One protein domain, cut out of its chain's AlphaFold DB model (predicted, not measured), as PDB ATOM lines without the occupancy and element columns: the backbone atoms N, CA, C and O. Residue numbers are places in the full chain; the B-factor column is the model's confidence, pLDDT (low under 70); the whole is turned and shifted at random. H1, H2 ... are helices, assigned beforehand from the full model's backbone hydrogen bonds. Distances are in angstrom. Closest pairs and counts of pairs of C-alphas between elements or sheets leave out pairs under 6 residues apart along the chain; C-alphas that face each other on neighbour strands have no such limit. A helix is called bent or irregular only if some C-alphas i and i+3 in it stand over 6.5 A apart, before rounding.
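What this domain is: This is residues 5 to 79 of the 104 residues of an uncharacterized protein of Rhodococcus sp. PBTS 2 (UniProt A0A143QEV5). Two antiparallel helices side by side, the hairpin H2 and H3, make one side of a small helical domain, and H1 and H4 make the other. H4 turns off at a steep tilt after the end of H3 and packs about perpendicular on residues 9 to 13 of H1, while a long link without a named element, residues 20 to 34, leads from H1 to H2. The printed part has 75 residues with four named helices, in the order H1, H2, H3, H4, and no named strand; the class is all helix. It is compact, with a radius of gyration of the C-alphas of 11.3 A, and rounded, spanning 28 by 23 by 23 A.

Where its parts are: H1 is residues 6 to 19, 19.9 A from first to last C-alpha, and begins with C-alpha 6 at (161.347, 127.371, 85.938). H2 is residues 35 to 48, also 19.9 A, with C-alpha 35 at (147.061, 108.524, 90.604). H3 is residues 53 to 65, 18.5 A. H4 is residues 67 to 75, 12.3 A, and ends with C-alpha 75 at (163.091, 116.820, 93.698). None of these helices is bent or irregular.

How they stand to each other: H1 touches H4 with residues 9 to 13 alone; their lines are about perpendicular at 84 degrees, and the closest C-alphas, those of Arg 13 and Leu 74, are 5.9 A apart. H1 and H2 are near each other, with 8 pairs of C-alphas within 10 A. H1 and H3 are apart. H2 and H3 form a helical hairpin: they touch and run opposite ways at a shallow tilt of 15 degrees, and their closest C-alphas, those of Ser 46 and Val 56, are 6.2 A apart. H4 is close to but not clearly touching H3, at a steep tilt of 66 degrees, opposite ways; their closest C-alphas, those of Trp 63 and Met 70, are 6.0 A apart. H4 is also close to but not clearly touching H2, at a steep tilt of 52 degrees, the same way; their closest C-alphas, those of Val 38 and Pro 67, are 7.7 A apart. In H1, H2, H3 and H4 every O i to N i+4 pair is within hydrogen-bond range.

The domain as a whole: The two C-alphas farthest apart are those of Thr 28 and Ala 54, at 30.1 A; the first and last printed C-alphas, of Ser 5 and Asp 79, are 14.6 A apart. The printed part has no cut. The link from H1 to H2 is long, with 15 residues; the links from H2 to H3, with 4 residues, and from H3 to H4, with 1 residue, are tight. The mean pLDDT of the printed part is 85.8, and residues 77 to 79 are under 70.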
ATOM      1  N   SER A   5     157.368 126.466  83.227       82.25
ATOM      2  CA  SER A   5     158.462 127.427  83.393       82.25
ATOM      3  C   SER A   5     159.231 127.159  84.691       82.25
ATOM      4  O   SER A   5     158.643 126.700  85.671       82.25
ATOM      5  N   GLN A   6     160.519 127.514  84.732       80.19
ATOM      6  CA  GLN A   6     161.347 127.371  85.938       80.19
ATOM      7  C   GLN A   6     160.713 128.051  87.162       80.19
ATOM      8  O   GLN A   6     160.659 127.465  88.235       80.19
ATOM      9  N   GLY A   7     160.149 129.253  86.993       83.31
ATOM     10  CA  GLY A   7     159.483 129.962  88.089       83.31
ATOM     11  C   GLY A   7     158.238 129.240  88.618       83.31
ATOM     12  O   GLY A   7     157.979 129.265  89.816       83.31
ATOM     13  N   GLN A   8     157.490 128.549  87.749       84.19
ATOM     14  CA  GLN A   8     156.373 127.705  88.186       84.19
ATOM     15  C   GLN A   8     156.872 126.461  88.924       84.19
ATOM     16  O   GLN A   8     156.289 126.103  89.941       84.19
ATOM     17  N   LEU A   9     157.955 125.830  88.457       85.38
ATOM     18  CA  LEU A   9     158.577 124.703  89.158       85.38
ATOM     19  C   LEU A   9     159.073 125.111  90.547       85.38
ATOM     20  O   LEU A   9     158.777 124.420  91.518       85.38
ATOM     21  N   ASP A  10     159.747 126.253  90.668       87.06
ATOM     22  CA  ASP A  10     160.228 126.771  91.952       87.06
ATOM     23  C   ASP A  10     159.068 127.073  92.913       87.06
ATOM     24  O   ASP A  10     159.148 126.772  94.104       87.06
ATOM     25  N   MET A  11     157.955 127.609  92.399       88.62
ATOM     26  CA  MET A  11     156.772 127.901  93.212       88.62
ATOM     27  C   MET A  11     156.060 126.625  93.679       88.62
ATOM     28  O   MET A  11     155.656 126.536  94.838       88.62
ATOM     29  N   VAL A  12     155.960 125.611  92.814       88.94
ATOM     30  CA  VAL A  12     155.426 124.291  93.182       88.94
ATOM     31  C   VAL A  12     156.338 123.607  94.206       88.94
ATOM     32  O   VAL A  12     155.847 123.061  95.191       88.94
ATOM     33  N   ARG A  13     157.664 123.695  94.039       89.00
ATOM     34  CA  ARG A  13     158.628 123.186  95.026       89.00
ATOM     35  C   ARG A  13     158.448 123.849  96.387       89.00
ATOM     36  O   ARG A  13     158.355 123.153  97.390       89.00
ATOM     37  N   ALA A  14     158.361 125.178  96.423       89.06
ATOM     38  CA  ALA A  14     158.163 125.925  97.661       89.06
ATOM     39  C   ALA A  14     156.847 125.548  98.360       89.06
ATOM     40  O   ALA A  14     156.828 125.397  99.581       89.06
ATOM     41  N   PHE A  15     155.770 125.351  97.589       91.44
ATOM     42  CA  PHE A  15     154.491 124.876  98.112       91.44
ATOM     43  C   PHE A  15     154.639 123.523  98.822       91.44
ATOM     44  O   PHE A  15     154.273 123.410  99.990       91.44
ATOM     45  N   PHE A  16     155.238 122.526  98.168       89.81
ATOM     46  CA  PHE A  16     155.403 121.202  98.774       89.81
ATOM     47  C   PHE A  16     156.427 121.179  99.912       89.81
ATOM     48  O   PHE A  16     156.202 120.473 100.887       89.81
ATOM     49  N   CYS A  17     157.511 121.958  99.851       88.25
ATOM     50  CA  CYS A  17     158.416 122.114 100.997       88.25
ATOM     51  C   CYS A  17     157.654 122.603 102.235       88.25
ATOM     52  O   CYS A  17     157.822 122.065 103.326       88.25
ATOM     53  N   ASN A  18     156.771 123.591 102.061       88.06
ATOM     54  CA  ASN A  18     155.928 124.080 103.145       88.06
ATOM     55  C   ASN A  18     154.917 123.019 103.616       88.06
ATOM     56  O   ASN A  18     154.777 122.816 104.820       88.06
ATOM     57  N   GLU A  19     154.247 122.330 102.689       88.31
ATOM     58  CA  GLU A  19     153.226 121.321 103.011       88.31
ATOM     59  C   GLU A  19     153.816 120.107 103.749       88.31
ATOM     60  O   GLU A  19     153.261 119.633 104.739       88.31
ATOM     61  N   PHE A  20     154.996 119.647 103.329       86.12
ATOM     62  CA  PHE A  20     155.710 118.541 103.969       86.12
ATOM     63  C   PHE A  20     156.597 118.974 105.145       86.12
ATOM     64  O   PHE A  20     157.261 118.126 105.740       86.12
ATOM     65  N   GLN A  21     156.615 120.266 105.497       85.62
ATOM     66  CA  GLN A  21     157.483 120.837 106.538       85.62
ATOM     67  C   GLN A  21     158.962 120.454 106.355       85.62
ATOM     68  O   GLN A  21     159.657 120.106 107.312       85.62
ATOM     69  N   ALA A  22     159.433 120.504 105.111       80.50
ATOM     70  CA  ALA A  22     160.775 120.112 104.713       80.50
ATOM     71  C   ALA A  22     161.564 121.309 104.169       80.50
ATOM     72  O   ALA A  22     161.026 122.158 103.460       80.50
ATOM     73  N   ASP A  23     162.868 121.342 104.448       78.69
ATOM     74  CA  ASP A  23     163.774 122.363 103.903       78.69
ATOM     75  C   ASP A  23     163.994 122.188 102.385       78.69
ATOM     76  O   ASP A  23     164.261 123.150 101.664       78.69
ATOM     77  N   SER A  24     163.857 120.956 101.886       81.50
ATOM     78  CA  SER A  24     163.965 120.597 100.471       81.50
ATOM     79  C   SER A  24     163.125 119.366 100.142       81.50
ATOM     80  O   SER A  24     162.977 118.479 100.981       81.50
ATOM     81  N   LEU A  25     162.637 119.272  98.904       82.25
ATOM     82  CA  LEU A  25     161.996 118.057  98.404       82.25
ATOM     83  C   LEU A  25     163.040 117.034  97.978       82.25
ATOM     84  O   LEU A  25     163.845 117.301  97.090       82.25
ATOM     85  N   ASP A  26     162.968 115.848  98.567       83.44
ATOM     86  CA  ASP A  26     163.714 114.669  98.143       83.44
ATOM     87  C   ASP A  26     162.789 113.450  97.982       83.44
ATOM     88  O   ASP A  26     161.593 113.519  98.276       83.44
ATOM     89  N   ARG A  27     163.322 112.320  97.500       79.31
ATOM     90  CA  ARG A  27     162.556 111.067  97.340       79.31
ATOM     91  C   ARG A  27     162.135 110.407  98.647       79.31
ATOM     92  O   ARG A  27     161.319 109.493  98.616       79.31
ATOM     93  N   THR A  28     162.698 110.823  99.774       80.50
ATOM     94  CA  THR A  28     162.285 110.346 101.097       80.50
ATOM     95  C   THR A  28     161.099 111.144 101.637       80.50
ATOM     96  O   THR A  28     160.308 110.600 102.403       80.50
ATOM     97  N   VAL A  29     160.953 112.397 101.194       83.50
ATOM     98  CA  VAL A  29     159.843 113.294 101.534       83.50
ATOM     99  C   VAL A  29     158.674 113.141 100.557       83.50
ATOM    100  O   VAL A  29     157.526 113.059 100.986       83.50
ATOM    101  N   MET A  30     158.947 113.086  99.250       84.44
ATOM    102  CA  MET A  30     157.917 112.954  98.216       84.44
ATOM    103  C   MET A  30     157.360 111.521  98.173       84.44
ATOM    104  O   MET A  30     158.123 110.590  97.898       84.44
ATOM    105  N   PRO A  31     156.041 111.328  98.359       85.19
ATOM    106  CA  PRO A  31     155.412 110.019  98.203       85.19
ATOM    107  C   PRO A  31     155.530 109.483  96.769       85.19
ATOM    108  O   PRO A  31     155.781 110.225  95.814       85.19
ATOM    109  N   GLU A  32     155.289 108.181  96.602       87.38
ATOM    110  CA  GLU A  32     155.174 107.574  95.276       87.38
ATOM    111  C   GLU A  32     154.034 108.250  94.487       87.38
ATOM    112  O   GLU A  32     152.932 108.398  95.028       87.38
ATOM    113  N   PRO A  33     154.265 108.686  93.231       87.75
ATOM    114  CA  PRO A  33     153.305 109.491  92.479       87.75
ATOM    115  C   PRO A  33     152.199 108.614  91.874       87.75
ATOM    116  O   PRO A  33     152.057 108.478  90.659       87.75
ATOM    117  N   THR A  34     151.416 107.989  92.750       90.06
ATOM    118  CA  THR A  34     150.204 107.252  92.394       90.06
ATOM    119  C   THR A  34     149.124 108.209  91.888       90.06
ATOM    120  O   THR A  34     149.155 109.403  92.180       90.06
ATOM    121  N   ALA A  35     148.145 107.695  91.139       85.56
ATOM    122  CA  ALA A  35     147.061 108.524  90.604       85.56
ATOM    123  C   ALA A  35     146.286 109.271  91.707       85.56
ATOM    124  O   ALA A  35     145.955 110.441  91.524       85.56
ATOM    125  N   ASP A  36     146.057 108.621  92.851       89.81
ATOM    126  CA  ASP A  36     145.359 109.219  93.992       89.81
ATOM    127  C   ASP A  36     146.208 110.314  94.652       89.81
ATOM    128  O   ASP A  36     145.724 111.425  94.854       89.81
ATOM    129  N   ALA A  37     147.502 110.055  94.886       89.38
ATOM    130  CA  ALA A  37     148.416 111.055  95.445       89.38
ATOM    131  C   ALA A  37     148.543 112.286  94.533       89.38
ATOM    132  O   ALA A  37     148.473 113.422  94.993       89.38
ATOM    133  N   VAL A  38     148.665 112.070  93.220       88.62
ATOM    134  CA  VAL A  38     148.719 113.152  92.228       88.62
ATOM    135  C   VAL A  38     147.419 113.963  92.225       88.62
ATOM    136  O   VAL A  38     147.472 115.189  92.138       88.62
ATOM    137  N   ALA A  39     146.258 113.316  92.344       90.88
ATOM    138  CA  ALA A  39     144.977 114.012  92.423       90.88
ATOM    139  C   ALA A  39     144.871 114.886  93.685       90.88
ATOM    140  O   ALA A  39     144.464 116.043  93.582       90.88
ATOM    141  N   GLU A  40     145.294 114.373  94.845       91.38
ATOM    142  CA  GLU A  40     145.335 115.134  96.102       91.38
ATOM    143  C   GLU A  40     146.262 116.351  96.005       91.38
ATOM    144  O   GLU A  40     145.906 117.453  96.416       91.38
ATOM    145  N   TRP A  41     147.435 116.186  95.397       92.25
ATOM    146  CA  TRP A  41     148.389 117.273  95.178       92.25
ATOM    147  C   TRP A  41     147.843 118.364  94.257       92.25
ATOM    148  O   TRP A  41     148.027 119.552  94.526       92.25
ATOM    149  N   ILE A  42     147.158 117.982  93.178       91.75
ATOM    150  CA  ILE A  42     146.517 118.932  92.260       91.75
ATOM    151  C   ILE A  42     145.383 119.684  92.967       91.75
ATOM    152  O   ILE A  42     145.249 120.895  92.779       91.75
ATOM    153  N   ASP A  43     144.587 118.998  93.789       92.88
ATOM    154  CA  ASP A  43     143.515 119.619  94.571       92.88
ATOM    155  C   ASP A  43     144.066 120.616  95.603       92.88
ATOM    156  O   ASP A  43     143.596 121.756  95.692       92.88
ATOM    157  N   ALA A  44     145.143 120.243  96.301       92.06
ATOM    158  CA  ALA A  44     145.845 121.117  97.235       92.06
ATOM    159  C   ALA A  44     146.414 122.361  96.528       92.06
ATOM    160  O   ALA A  44     146.210 123.488  96.987       92.06
ATOM    161  N   LEU A  45     147.034 122.191  95.352       91.19
ATOM    162  CA  LEU A  45     147.511 123.302  94.521       91.19
ATOM    163  C   LEU A  45     146.362 124.216  94.074       91.19
ATOM    164  O   LEU A  45     146.495 125.440  94.150       91.19
ATOM    165  N   SER A  46     145.228 123.648  93.659       92.06
ATOM    166  CA  SER A  46     144.036 124.411  93.272       92.06
ATOM    167  C   SER A  46     143.463 125.220  94.438       92.06
ATOM    168  O   SER A  46     143.021 126.354  94.251       92.06
ATOM    169  N   THR A  47     143.478 124.649  95.641       92.62
ATOM    170  CA  THR A  47     142.923 125.271  96.850       92.62
ATOM    171  C   THR A  47     143.878 126.291  97.476       92.62
ATOM    172  O   THR A  47     143.432 127.225  98.139       92.62
ATOM    173  N   SER A  48     145.185 126.179  97.211       88.94
ATOM    174  CA  SER A  48     146.215 127.089  97.736       88.94
ATOM    175  C   SER A  48     146.035 128.555  97.312       88.94
ATOM    176  O   SER A  48     146.500 129.460  98.001       88.94
ATOM    177  N   GLY A  49     145.397 128.801  96.160       89.31
ATOM    178  CA  GLY A  49     145.277 130.135  95.564       89.31
ATOM    179  C   GLY A  49     146.586 130.711  95.005       89.31
ATOM    180  O   GLY A  49     146.604 131.870  94.595       89.31
ATOM    181  N   LEU A  50     147.671 129.926  94.969       87.25
ATOM    182  CA  LEU A  50     148.984 130.355  94.467       87.25
ATOM    183  C   LEU A  50     149.066 130.391  92.935       87.25
ATOM    184  O   LEU A  50     149.899 131.103  92.379       87.25
ATOM    185  N   PHE A  51     148.207 129.629  92.262       89.00
ATOM    186  CA  PHE A  51     148.225 129.441  90.816       89.00
ATOM    187  C   PHE A  51     146.874 129.811  90.214       89.00
ATOM    188  O   PHE A  51     145.818 129.560  90.801       89.00
ATOM    189  N   ALA A  52     146.885 130.367  89.003       89.94
ATOM    190  CA  ALA A  52     145.655 130.557  88.251       89.94
ATOM    191  C   ALA A  52     145.069 129.190  87.832       89.94
ATOM    192  O   ALA A  52     145.826 128.258  87.554       89.94
ATOM    193  N   PRO A  53     143.739 129.054  87.667       89.31
ATOM    194  CA  PRO A  53     143.122 127.779  87.278       89.31
ATOM    195  C   PRO A  53     143.695 127.169  85.988       89.31
ATOM    196  O   PRO A  53     143.828 125.954  85.870       89.31
ATOM    197  N   ALA A  54     144.080 128.012  85.026       88.06
ATOM    198  CA  ALA A  54     144.721 127.569  83.788       88.06
ATOM    199  C   ALA A  54     146.127 126.984  84.020       88.06
ATOM    200  O   ALA A  54     146.533 126.054  83.325       88.06
ATOM    201  N   GLU A  55     146.862 127.507  85.002       88.94
ATOM    202  CA  GLU A  55     148.177 126.992  85.380       88.94
ATOM    203  C   GLU A  55     148.041 125.652  86.093       88.94
ATOM    204  O   GLU A  55     148.725 124.707  85.714       88.94
ATOM    205  N   VAL A  56     147.100 125.532  87.037       90.31
ATOM    206  CA  VAL A  56     146.792 124.259  87.713       90.31
ATOM    207  C   VAL A  56     146.390 123.188  86.700       90.31
ATOM    208  O   VAL A  56     146.854 122.055  86.783       90.31
ATOM    209  N   HIS A  57     145.591 123.543  85.691       89.44
ATOM    210  CA  HIS A  57     145.219 122.610  84.629       89.44
ATOM    211  C   HIS A  57     146.427 122.144  83.801       89.44
ATOM    212  O   HIS A  57     146.551 120.957  83.505       89.44
ATOM    213  N   ASN A  58     147.339 123.055  83.453       89.00
ATOM    214  CA  ASN A  58     148.558 122.691  82.733       89.00
ATOM    215  C   ASN A  58     149.462 121.783  83.584       89.00
ATOM    216  O   ASN A  58     149.923 120.750  83.110       89.00
ATOM    217  N   ILE A  59     149.650 122.136  84.857       87.81
ATOM    218  CA  ILE A  59     150.400 121.355  85.845       87.81
ATOM    219  C   ILE A  59     149.815 119.937  85.970       87.81
ATOM    220  O   ILE A  59     150.541 118.950  85.848       87.81
ATOM    221  N   SER A  60     148.492 119.834  86.120       89.75
ATOM    222  CA  SER A  60     147.754 118.569  86.156       89.75
ATOM    223  C   SER A  60     147.974 117.737  84.892       89.75
ATOM    224  O   SER A  60     148.277 116.549  84.985       89.75
ATOM    225  N   SER A  61     147.894 118.355  83.709       89.00
ATOM    226  CA  SER A  61     148.095 117.649  82.442       89.00
ATOM    227  C   SER A  61     149.489 117.032  82.324       89.00
ATOM    228  O   SER A  61     149.612 115.953  81.746       89.00
ATOM    229  N   VAL A  62     150.531 117.699  82.829       86.69
ATOM    230  CA  VAL A  62     151.899 117.165  82.779       86.69
ATOM    231  C   VAL A  62     152.070 116.033  83.793       86.69
ATOM    232  O   VAL A  62     152.604 114.986  83.440       86.69
ATOM    233  N   TRP A  63     151.547 116.184  85.013       88.12
ATOM    234  CA  TRP A  63     151.594 115.128  86.031       88.12
ATOM    235  C   TRP A  63     150.863 113.852  85.613       88.12
ATOM    236  O   TRP A  63     151.355 112.760  85.870       88.12
ATOM    237  N   CYS A  64     149.709 113.972  84.954       86.50
ATOM    238  CA  CYS A  64     148.968 112.808  84.469       86.50
ATOM    239  C   CYS A  64     149.669 112.100  83.303       86.50
ATOM    240  O   CYS A  64     149.495 110.895  83.137       86.50
ATOM    241  N   ALA A  65     150.423 112.834  82.481       87.81
ATOM    242  CA  ALA A  65     151.162 112.253  81.366       87.81
ATOM    243  C   ALA A  65     152.459 111.578  81.833       87.81
ATOM    244  O   ALA A  65     152.766 110.471  81.394       87.81
ATOM    245  N   GLU A  66     153.212 112.242  82.715       86.12
ATOM    246  CA  GLU A  66     154.556 111.829  83.127       86.12
ATOM    247  C   GLU A  66     154.791 112.089  84.632       86.12
ATOM    248  O   GLU A  66     155.573 112.971  85.007       86.12
ATOM    249  N   PRO A  67     154.132 111.326  85.525       85.12
ATOM    250  CA  PRO A  67     154.169 111.583  86.966       85.12
ATOM    251  C   PRO A  67     155.572 111.427  87.564       85.12
ATOM    252  O   PRO A  67     156.001 112.247  88.375       85.12
ATOM    253  N   GLU A  68     156.317 110.407  87.136       84.75
ATOM    254  CA  GLU A  68     157.675 110.157  87.627       84.75
ATOM    255  C   GLU A  68     158.658 111.251  87.205       84.75
ATOM    256  O   GLU A  68     159.449 111.711  88.035       84.75
ATOM    257  N   SER A  69     158.578 111.689  85.944       84.94
ATOM    258  CA  SER A  69     159.408 112.763  85.393       84.94
ATOM    259  C   SER A  69     159.131 114.087  86.093       84.94
ATOM    260  O   SER A  69     160.070 114.790  86.464       84.94
ATOM    261  N   MET A  70     157.857 114.414  86.334       85.75
ATOM    262  CA  MET A  70     157.489 115.619  87.074       85.75
ATOM    263  C   MET A  70     158.029 115.580  88.508       85.75
ATOM    264  O   MET A  70     158.640 116.543  88.965       85.75
ATOM    265  N   THR A  71     157.878 114.460  89.218       86.75
ATOM    266  CA  THR A  71     158.416 114.346  90.581       86.75
ATOM    267  C   THR A  71     159.945 114.426  90.600       86.75
ATOM    268  O   THR A  71     160.504 115.092  91.468       86.75
ATOM    269  N   ALA A  72     160.637 113.826  89.627       84.56
ATOM    270  CA  ALA A  72     162.091 113.941  89.507       84.56
ATOM    271  C   ALA A  72     162.540 115.391  89.216       84.56
ATOM    272  O   ALA A  72     163.544 115.851  89.765       84.56
ATOM    273  N   LEU A  73     161.767 116.138  88.414       84.25
ATOM    274  CA  LEU A  73     161.970 117.574  88.197       84.25
ATOM    275  C   LEU A  73     161.784 118.361  89.492       84.25
ATOM    276  O   LEU A  73     162.565 119.265  89.756       84.25
ATOM    277  N   LEU A  74     160.794 118.039  90.324       84.75
ATOM    278  CA  LEU A  74     160.537 118.762  91.576       84.75
ATOM    279  C   LEU A  74     161.566 118.465  92.667       84.75
ATOM    280  O   LEU A  74     161.981 119.376  93.374       84.75
ATOM    281  N   VAL A  75     162.032 117.223  92.761       84.75
ATOM    282  CA  VAL A  75     163.091 116.820  93.698       84.75
ATOM    283  C   VAL A  75     164.472 117.361  93.278       84.75
ATOM    284  O   VAL A  75     165.413 117.392  94.064       84.75
ATOM    285  N   GLY A  76     164.621 117.833  92.036       73.69
ATOM    286  CA  GLY A  76     165.917 118.285  91.519       73.69
ATOM    287  C   GLY A  76     166.865 117.141  91.167       73.69
ATOM    288  O   GLY A  76     168.053 117.372  90.973       73.69
ATOM    289  N   GLU A  77     166.331 115.925  91.025       61.41
ATOM    290  CA  GLU A  77     167.026 114.784  90.415       61.41
ATOM    291  C   GLU A  77     167.242 114.987  88.912       61.41
ATOM    292  O   GLU A  77     168.142 114.391  88.319       61.41
ATOM    293  N   ILE A  78     166.445 115.859  88.293       55.97
ATOM    294  CA  ILE A  78     166.682 116.318  86.931       55.97
ATOM    295  C   ILE A  78     167.482 117.617  86.989       55.97
ATOM    296  O   ILE A  78     166.959 118.702  87.235       55.97
ATOM    297  N   ASP A  79     168.778 117.482  86.732       56.19
ATOM    298  CA  ASP A  79     169.656 118.603  86.434       56.19
ATOM    299  C   ASP A  79     169.259 119.143  85.048       56.19
ATOM    300  O   ASP A  79     169.480 118.492  84.022       56.19
TER     301      ASP A  79